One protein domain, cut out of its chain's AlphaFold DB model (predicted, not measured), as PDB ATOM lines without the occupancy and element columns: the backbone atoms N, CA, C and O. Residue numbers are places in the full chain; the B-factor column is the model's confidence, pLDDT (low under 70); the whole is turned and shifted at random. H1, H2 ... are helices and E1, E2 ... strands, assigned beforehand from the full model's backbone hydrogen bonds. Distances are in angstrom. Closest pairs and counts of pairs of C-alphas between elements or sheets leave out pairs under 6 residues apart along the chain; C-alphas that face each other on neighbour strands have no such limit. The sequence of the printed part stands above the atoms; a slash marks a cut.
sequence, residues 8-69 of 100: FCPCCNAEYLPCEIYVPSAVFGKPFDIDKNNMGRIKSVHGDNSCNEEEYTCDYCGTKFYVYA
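Overview. This is residues 8 to 69 of the 100 residues of an uncharacterized protein of Methanobrevibacter sp (UniProt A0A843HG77). The domain is a long, thin rod made of two strand hairpins set one beyond the other, E3 with E4 towards one end and E1 with E2 towards the other, their turns at the two far ends of the rod. Two stretches with no named element, residues 22 to 29 and 49 to 52, join the two halves at a narrow waist, and the short helix H1 and the loop of residues 8 to 17 before it lie in the half that holds E3 and E4. The printed part has 62 residues, with one named helix and four named strands in the order H1, E1, E2, E3, E4. There are two sheets of two strands, E1 - E2 and E3 - E4, both antiparallel; the class is mostly strand, though under half of the residues are in named elements. The whole is extended, with a radius of gyration of the C-alphas of 17.1 A, and the C-alphas span 54 by 16 by 15 A.

Arrangement. The first named element is the helix H1, residues 18 to 21. With 4 residues it is too short for any pair of O of residue i and N of residue i+4 inside it; its one pair of O of residue i and N of residue i+3 is within hydrogen-bond range. E1, residues 30 to 36, and E2, residues 42 to 48, are antiparallel neighbours and form a hairpin, with 166 degrees between their directions. The C-alphas of Pro 31 and Gly 47 face each other at 4.1 A. N 46 and O 33 are within hydrogen-bond range at 2.8 A, and so are N 30 and O 48 at 2.9 A. E3, residues 53 to 57, and E4, residues 64 to 68, form the second hairpin, antiparallel at 150 degrees. Here the C-alphas of Thr 57 and Lys 64 face each other at 4.3 A. N 56 and O 65 are within hydrogen-bond range at 2.8 A, as are N 67 and O 54 at 2.8 A. The closest C-alphas of H1 and E3 are those of Ile 21 and Tyr 56, 6.4 A apart. Those of H1 and E4 are Ile 21 and Val 67, at 7.9 A. E1 is apart from E3 and from E4, and E2 is apart from E4, from H1 and also from E3, which follows it in the chain.

Along the chain. The printed part begins at Phe 8, C-alpha at (12.590, 6.604, -30.799), and H1 begins at Pro 18, C-alpha at (11.676, 7.610, -20.847). E1 runs 17.0 A from its first to its last C-alpha and ends at Lys 36, C-alpha at (24.114, 32.965, -0.937). E2 runs 15.5 A, E3 13.4 A, and E4 13.3 A, ending at Tyr 68, C-alpha at (18.680, 14.513, -23.963). H1 measures 5.7 A.

Size, cuts and confidence. The two C-alphas farthest apart are those of Asn 38, in the link from E1 to E2, and Cys 61, in the link from E3 to E4, at 54.6 A. The first and last printed C-alphas, those of Phe 8 and Ala 69, are 13.6 A apart. The printed part has no cut. The links E1 to E2 and E2 to E3 are tight, those from H1 to E1 and from E3 to E4 are short, and no link is long. The mean pLDDT of the printed part is 91.2; residues 24 to 25, in the link from H1 to E1, are under 70.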
ATOM      1  N   PHE A   8      12.346   7.480 -29.657       95.44
ATOM      2  CA  PHE A   8      12.590   6.604 -30.799       95.44
ATOM      3  C   PHE A   8      14.085   6.448 -31.045       95.44
ATOM      4  O   PHE A   8      14.828   7.432 -31.026       95.44
ATOM      5  N   CYS A   9      14.516   5.219 -31.324       96.69
ATOM      6  CA  CYS A   9      15.850   4.975 -31.856       96.69
ATOM      7  C   CYS A   9      15.992   5.687 -33.215       96.69
ATOM      8  O   CYS A   9      15.205   5.402 -34.121       96.69
ATOM      9  N   PRO A  10      17.018   6.531 -33.422       97.06
ATOM     10  CA  PRO A  10      17.196   7.254 -34.683       97.06
ATOM     11  C   PRO A  10      17.577   6.344 -35.864       97.06
ATOM     12  O   PRO A  10      17.518   6.774 -37.011       97.06
ATOM     13  N   CYS A  11      17.986   5.098 -35.597       97.44
ATOM     14  CA  CYS A  11      18.435   4.146 -36.612       97.44
ATOM     15  C   CYS A  11      17.329   3.170 -37.049       97.44
ATOM     16  O   CYS A  11      17.064   3.044 -38.240       97.44
ATOM     17  N   CYS A  12      16.675   2.487 -36.103       97.44
ATOM     18  CA  CYS A  12      15.676   1.447 -36.399       97.44
ATOM     19  C   CYS A  12      14.240   1.818 -36.005       97.44
ATOM     20  O   CYS A  12      13.333   1.012 -36.193       97.44
ATOM     21  N   ASN A  13      14.028   3.011 -35.440       97.25
ATOM     22  CA  ASN A  13      12.727   3.511 -34.995       97.25
ATOM     23  C   ASN A  13      12.037   2.671 -33.899       97.25
ATOM     24  O   ASN A  13      10.834   2.814 -33.683       97.25
ATOM     25  N   ALA A  14      12.785   1.819 -33.188       97.44
ATOM     26  CA  ALA A  14      12.297   1.163 -31.977       97.44
ATOM     27  C   ALA A  14      11.812   2.208 -30.960       97.44
ATOM     28  O   ALA A  14      12.463   3.244 -30.781       97.44
ATOM     29  N   GLU A  15      10.672   1.936 -30.331       96.12
ATOM     30  CA  GLU A  15      10.036   2.829 -29.365       96.12
ATOM     31  C   GLU A  15      10.480   2.502 -27.942       96.12
ATOM     32  O   GLU A  15      10.603   1.334 -27.583       96.12
ATOM     33  N   TYR A  16      10.630   3.545 -27.131       94.69
ATOM     34  CA  TYR A  16      10.948   3.446 -25.714       94.69
ATOM     35  C   TYR A  16      10.137   4.455 -24.901       94.69
ATOM     36  O   TYR A  16       9.824   5.563 -25.355       94.69
ATOM     37  N   LEU A  17       9.841   4.100 -23.659       92.75
ATOM     38  CA  LEU A  17       9.441   5.020 -22.611       92.75
ATOM     39  C   LEU A  17      10.683   5.689 -22.005       92.75
ATOM     40  O   LEU A  17      11.740   5.067 -21.902       92.75
ATOM     41  N   PRO A  18      10.568   6.935 -21.513       89.81
ATOM     42  CA  PRO A  18      11.676   7.610 -20.847       89.81
ATOM     43  C   PRO A  18      12.297   6.793 -19.709       89.81
ATOM     44  O   PRO A  18      13.512   6.776 -19.576       89.81
ATOM     45  N   CYS A  19      11.494   6.071 -18.923       87.94
ATOM     46  CA  CYS A  19      11.993   5.255 -17.814       87.94
ATOM     47  C   CYS A  19      12.773   4.001 -18.240       87.94
ATOM     48  O   CYS A  19      13.401   3.390 -17.383       87.94
ATOM     49  N   GLU A  20      12.718   3.603 -19.514       89.81
ATOM     50  CA  GLU A  20      13.481   2.457 -20.025       89.81
ATOM     51  C   GLU A  20      14.922   2.848 -20.359       89.81
ATOM     52  O   GLU A  20      15.838   2.067 -20.125       89.81
ATOM     53  N   ILE A  21      15.126   4.064 -20.878       88.31
ATOM     54  CA  ILE A  21      16.401   4.448 -21.506       88.31
ATOM     55  C   ILE A  21      17.050   5.698 -20.914       88.31
ATOM     56  O   ILE A  21      18.203   5.989 -21.213       88.31
ATOM     57  N   TYR A  22      16.327   6.456 -20.087       83.44
ATOM     58  CA  TYR A  22      16.861   7.623 -19.394       83.44
ATOM     59  C   TYR A  22      17.084   7.289 -17.919       83.44
ATOM     60  O   TYR A  22      16.177   7.402 -17.089       83.44
ATOM     61  N   VAL A  23      18.308   6.866 -17.601       72.25
ATOM     62  CA  VAL A  23      18.758   6.630 -16.228       72.25
ATOM     63  C   VAL A  23      19.479   7.890 -15.757       72.25
ATOM     64  O   VAL A  23      20.562   8.180 -16.251       72.25
ATOM     65  N   PRO A  24      18.910   8.668 -14.827       69.25
ATOM     66  CA  PRO A  24      19.498   9.934 -14.428       69.25
ATOM     67  C   PRO A  24      20.785   9.700 -13.627       69.25
ATOM     68  O   PRO A  24      20.718   9.453 -12.423       69.25
ATOM     69  N   SER A  25      21.958   9.811 -14.257       68.00
ATOM     70  CA  SER A  25      23.232   9.714 -13.528       68.00
ATOM     71  C   SER A  25      23.457  10.939 -12.629       68.00
ATOM     72  O   SER A  25      23.965  10.816 -11.508       68.00
ATOM     73  N   ALA A  26      23.015  12.119 -13.084       72.06
ATOM     74  CA  ALA A  26      23.154  13.383 -12.363       72.06
ATOM     75  C   ALA A  26      22.128  14.453 -12.794       72.06
ATOM     76  O   ALA A  26      22.491  15.608 -13.011       72.06
ATOM     77  N   VAL A  27      20.835  14.113 -12.879       81.00
ATOM     78  CA  VAL A  27      19.786  15.054 -13.345       81.00
ATOM     79  C   VAL A  27      19.766  16.390 -12.599       81.00
ATOM     80  O   VAL A  27      19.572  17.440 -13.204       81.00
ATOM     81  N   PHE A  28      19.981  16.374 -11.285       83.69
ATOM     82  CA  PHE A  28      19.987  17.593 -10.468       83.69
ATOM     83  C   PHE A  28      21.402  18.088 -10.137       83.69
ATOM     84  O   PHE A  28      21.551  19.079  -9.427       83.69
ATOM     85  N   GLY A  29      22.432  17.409 -10.646       85.25
ATOM     86  CA  GLY A  29      23.803  17.591 -10.191       85.25
ATOM     87  C   GLY A  29      24.003  17.118  -8.749       85.25
ATOM     88  O   GLY A  29      23.121  16.512  -8.134       85.25
ATOM     89  N   LYS A  30      25.190  17.393  -8.215       87.56
ATOM     90  CA  LYS A  30      25.574  17.125  -6.823       87.56
ATOM     91  C   LYS A  30      26.336  18.334  -6.267       87.56
ATOM     92  O   LYS A  30      27.549  18.253  -6.066       87.56
ATOM     93  N   PRO A  31      25.655  19.475  -6.049       89.62
ATOM     94  CA  PRO A  31      26.267  20.601  -5.361       89.62
ATOM     95  C   PRO A  31      26.537  20.212  -3.905       89.62
ATOM     96  O   PRO A  31      25.659  19.671  -3.233       89.62
ATOM     97  N   PHE A  32      27.741  20.488  -3.415       92.69
ATOM     98  CA  PHE A  32      28.098  20.275  -2.011       92.69
ATOM     99  C   PHE A  32      28.249  21.590  -1.240       92.69
ATOM    100  O   PHE A  32      28.209  21.571  -0.014       92.69
ATOM    101  N   ASP A  33      28.385  22.723  -1.936       93.38
ATOM    102  CA  ASP A  33      28.416  24.051  -1.323       93.38
ATOM    103  C   ASP A  33      27.707  25.087  -2.211       93.38
ATOM    104  O   ASP A  33      27.855  25.099  -3.435       93.38
ATOM    105  N   ILE A  34      26.881  25.935  -1.594       94.88
ATOM    106  CA  ILE A  34      26.072  26.960  -2.264       94.88
ATOM    107  C   ILE A  34      26.154  28.245  -1.435       94.88
ATOM    108  O   ILE A  34      25.450  28.389  -0.433       94.88
ATOM    109  N   ASP A  35      26.960  29.206  -1.891       96.44
ATOM    110  CA  ASP A  35      27.070  30.529  -1.271       96.44
ATOM    111  C   ASP A  35      25.885  31.407  -1.695       96.44
ATOM    112  O   ASP A  35      25.569  31.543  -2.887       96.44
ATOM    113  N   LYS A  36      25.232  32.041  -0.719       97.81
ATOM    114  CA  LYS A  36      24.114  32.965  -0.937       97.81
ATOM    115  C   LYS A  36      24.404  34.304  -0.279       97.81
ATOM    116  O   LYS A  36      24.913  34.375   0.834       97.81
ATOM    117  N   ASN A  37      24.018  35.387  -0.947       95.75
ATOM    118  CA  ASN A  37      24.113  36.718  -0.355       95.75
ATOM    119  C   ASN A  37      23.005  36.970   0.690       95.75
ATOM    120  O   ASN A  37      22.080  36.176   0.860       95.75
ATOM    121  N   ASN A  38      23.054  38.129   1.350       96.19
ATOM    122  CA  ASN A  38      22.059  38.562   2.342       96.19
ATOM    123  C   ASN A  38      20.625  38.729   1.794       96.19
ATOM    124  O   ASN A  38      19.682  38.783   2.575       96.19
ATOM    125  N   MET A  39      20.444  38.792   0.471       96.00
ATOM    126  CA  MET A  39      19.133  38.799  -0.193       96.00
ATOM    127  C   MET A  39      18.659  37.389  -0.589       96.00
ATOM    128  O   MET A  39      17.642  37.253  -1.266       96.00
ATOM    129  N   GLY A  40      19.416  36.342  -0.243       94.50
ATOM    130  CA  GLY A  40      19.116  34.954  -0.595       94.50
ATOM    131  C   GLY A  40      19.418  34.575  -2.050       94.50
ATOM    132  O   GLY A  40      19.033  33.486  -2.479       94.50
ATOM    133  N   ARG A  41      20.102  35.431  -2.823       95.50
ATOM    134  CA  ARG A  41      20.515  35.121  -4.202       95.50
ATOM    135  C   ARG A  41      21.766  34.251  -4.194       95.50
ATOM    136  O   ARG A  41      22.692  34.521  -3.431       95.50
ATOM    137  N   ILE A  42      21.799  33.254  -5.075       94.88
ATOM    138  CA  ILE A  42      22.969  32.392  -5.283       94.88
ATOM    139  C   ILE A  42      24.116  33.242  -5.839       94.88
ATOM    140  O   ILE A  42      23.933  33.962  -6.822       94.88
ATOM    141  N   LYS A  43      25.279  33.167  -5.190       96.00
ATOM    142  CA  LYS A  43      26.509  33.869  -5.574       96.00
ATOM    143  C   LYS A  43      27.530  32.915  -6.189       96.00
ATOM    144  O   LYS A  43      28.118  33.246  -7.213       96.00
ATOM    145  N   SER A  44      27.702  31.735  -5.601       93.75
ATOM    146  CA  SER A  44      28.505  30.652  -6.169       93.75
ATOM    147  C   SER A  44      27.914  29.290  -5.814       93.75
ATOM    148  O   SER A  44      27.168  29.148  -4.847       93.75
ATOM    149  N   VAL A  45      28.235  28.296  -6.639       93.38
ATOM    150  CA  VAL A  45      27.890  26.888  -6.434       93.38
ATOM    151  C   VAL A  45      29.158  26.079  -6.663       93.38
ATOM    152  O   VAL A  45      29.835  26.279  -7.673       93.38
ATOM    153  N   HIS A  46      29.474  25.178  -5.739       92.19
ATOM    154  CA  HIS A  46      30.565  24.220  -5.863       92.19
ATOM    155  C   HIS A  46      30.008  22.793  -5.830       92.19
ATOM    156  O   HIS A  46      29.197  22.438  -4.971       92.19
ATOM    157  N   GLY A  47      30.451  21.982  -6.785       90.19
ATOM    158  CA  GLY A  47      30.014  20.603  -6.982       90.19
ATOM    159  C   GLY A  47      29.656  20.321  -8.432       90.19
ATOM    160  O   GLY A  47      29.931  21.132  -9.320       90.19
ATOM    161  N   ASP A  48      29.052  19.159  -8.659       87.88
ATOM    162  CA  ASP A  48      28.694  18.727 -10.004       87.88
ATOM    163  C   ASP A  48      27.419  19.428 -10.465       87.88
ATOM    164  O   ASP A  48      26.415  19.468  -9.747       87.88
ATOM    165  N   ASN A  49      27.448  19.948 -11.689       85.31
ATOM    166  CA  ASN A  49      26.262  20.493 -12.336       85.31
ATOM    167  C   ASN A  49      25.310  19.379 -12.786       85.31
ATOM    168  O   ASN A  49      25.680  18.209 -12.880       85.31
ATOM    169  N   SER A  50      24.073  19.763 -13.099       86.44
ATOM    170  CA  SER A  50      23.123  18.869 -13.756       86.44
ATOM    171  C   SER A  50      23.677  18.360 -15.087       86.44
ATOM    172  O   SER A  50      24.041  19.170 -15.943       86.44
ATOM    173  N   CYS A  51      23.659  17.044 -15.283       86.88
ATOM    174  CA  CYS A  51      23.853  16.413 -16.582       86.88
ATOM    175  C   CYS A  51      22.514  15.833 -17.031       86.88
ATOM    176  O   CYS A  51      21.932  14.998 -16.339       86.88
ATOM    177  N   ASN A  52      22.022  16.312 -18.172       88.06
ATOM    178  CA  ASN A  52      20.769  15.847 -18.772       88.06
ATOM    179  C   ASN A  52      21.010  15.061 -20.066       88.06
ATOM    180  O   ASN A  52      20.102  14.932 -20.890       88.06
ATOM    181  N   GLU A  53      22.243  14.605 -20.266       89.12
ATOM    182  CA  GLU A  53      22.690  13.865 -21.438       89.12
ATOM    183  C   GLU A  53      23.124  12.480 -20.981       89.12
ATOM    184  O   GLU A  53      23.912  12.359 -20.044       89.12
ATOM    185  N   GLU A  54      22.601  11.450 -21.635       89.12
ATOM    186  CA  GLU A  54      22.944  10.058 -21.352       89.12
ATOM    187  C   GLU A  54      23.183   9.313 -22.665       89.12
ATOM    188  O   GLU A  54      22.450   9.504 -23.638       89.12
ATOM    189  N   GLU A  55      24.203   8.460 -22.710       92.12
ATOM    190  CA  GLU A  55      24.408   7.544 -23.835       92.12
ATOM    191  C   GLU A  55      23.552   6.290 -23.627       92.12
ATOM    192  O   GLU A  55      23.631   5.637 -22.588       92.12
ATOM    193  N   TYR A  56      22.772   5.918 -24.639       93.56
ATOM    194  CA  TYR A  56      21.997   4.682 -24.659       93.56
ATOM    195  C   TYR A  56      22.392   3.806 -25.847       93.56
ATOM    196  O   TYR A  56      22.629   4.294 -26.951       93.56
ATOM    197  N   THR A  57      22.431   2.490 -25.635       96.06
ATOM    198  CA  THR A  57      22.641   1.507 -26.704       96.06
ATOM    199  C   THR A  57      21.306   0.861 -27.042       96.06
ATOM    200  O   THR A  57      20.699   0.237 -26.185       96.06
ATOM    201  N   CYS A  58      20.841   1.004 -28.284       96.88
ATOM    202  CA  CYS A  58      19.568   0.435 -28.725       96.88
ATOM    203  C   CYS A  58      19.535  -1.094 -28.565       96.88
ATOM    204  O   CYS A  58      20.355  -1.778 -29.180       96.88
ATOM    205  N   ASP A  59      18.521  -1.630 -27.883       97.12
ATOM    206  CA  ASP A  59      18.380  -3.077 -27.638       97.12
ATOM    207  C   ASP A  59      18.128  -3.891 -28.915       97.12
ATOM    208  O   ASP A  59      18.417  -5.083 -28.972       97.12
ATOM    209  N   TYR A  60      17.596  -3.249 -29.960       97.50
ATOM    210  CA  TYR A  60      17.178  -3.923 -31.194       97.50
ATOM    211  C   TYR A  60      18.213  -3.861 -32.319       97.50
ATOM    212  O   TYR A  60      18.297  -4.781 -33.126       97.50
ATOM    213  N   CYS A  61      18.972  -2.765 -32.423       97.56
ATOM    214  CA  CYS A  61      19.940  -2.575 -33.515       97.56
ATOM    215  C   CYS A  61      21.381  -2.355 -33.042       97.56
ATOM    216  O   CYS A  61      22.275  -2.257 -33.875       97.56
ATOM    217  N   GLY A  62      21.621  -2.249 -31.730       97.06
ATOM    218  CA  GLY A  62      22.952  -2.039 -31.152       97.06
ATOM    219  C   GLY A  62      23.542  -0.642 -31.365       97.06
ATOM    220  O   GLY A  62      24.618  -0.349 -30.847       97.06
ATOM    221  N   THR A  63      22.869   0.242 -32.105       97.50
ATOM    222  CA  THR A  63      23.333   1.616 -32.322       97.50
ATOM    223  C   THR A  63      23.334   2.400 -31.012       97.50
ATOM    224  O   THR A  63      22.316   2.457 -30.317       97.50
ATOM    225  N   LYS A  64      24.464   3.043 -30.711       96.56
ATOM    226  CA  LYS A  64      24.599   4.010 -29.618       96.56
ATOM    227  C   LYS A  64      24.061   5.372 -30.031       96.56
ATOM    228  O   LYS A  64      24.341   5.836 -31.135       96.56
ATOM    229  N   PHE A  65      23.309   6.017 -29.152       94.00
ATOM    230  CA  PHE A  65      22.812   7.370 -29.364       94.00
ATOM    231  C   PHE A  65      22.657   8.109 -28.037       94.00
ATOM    232  O   PHE A  65      22.484   7.497 -26.987       94.00
ATOM    233  N   TYR A  66      22.715   9.436 -28.099       92.25
ATOM    234  CA  TYR A  66      22.501  10.284 -26.933       92.25
ATOM    235  C   TYR A  66      21.013  10.559 -26.720       92.25
ATOM    236  O   TYR A  66      20.273  10.859 -27.661       92.25
ATOM    237  N   VAL A  67      20.596  10.493 -25.463       90.75
ATOM    238  CA  VAL A  67      19.273  10.877 -24.984       90.75
ATOM    239  C   VAL A  67      19.420  12.174 -24.196       90.75
ATOM    240  O   VAL A  67      20.189  12.245 -23.242       90.75
ATOM    241  N   TYR A  68      18.661  13.194 -24.592       89.12
ATOM    242  CA  TYR A  68      18.680  14.513 -23.963       89.12
ATOM    243  C   TYR A  68      17.361  14.770 -23.239       89.12
ATOM    244  O   TYR A  68      16.293  14.742 -23.858       89.12
ATOM    245  N   ALA A  69      17.419  15.084 -21.945       86.69
ATOM    246  CA  ALA A  69      16.255  15.532 -21.193       86.69
ATOM    247  C   ALA A  69      16.197  17.061 -21.114       86.69
ATOM    248  O   ALA A  69      17.164  17.739 -20.771       86.69
TER     249      ALA A  69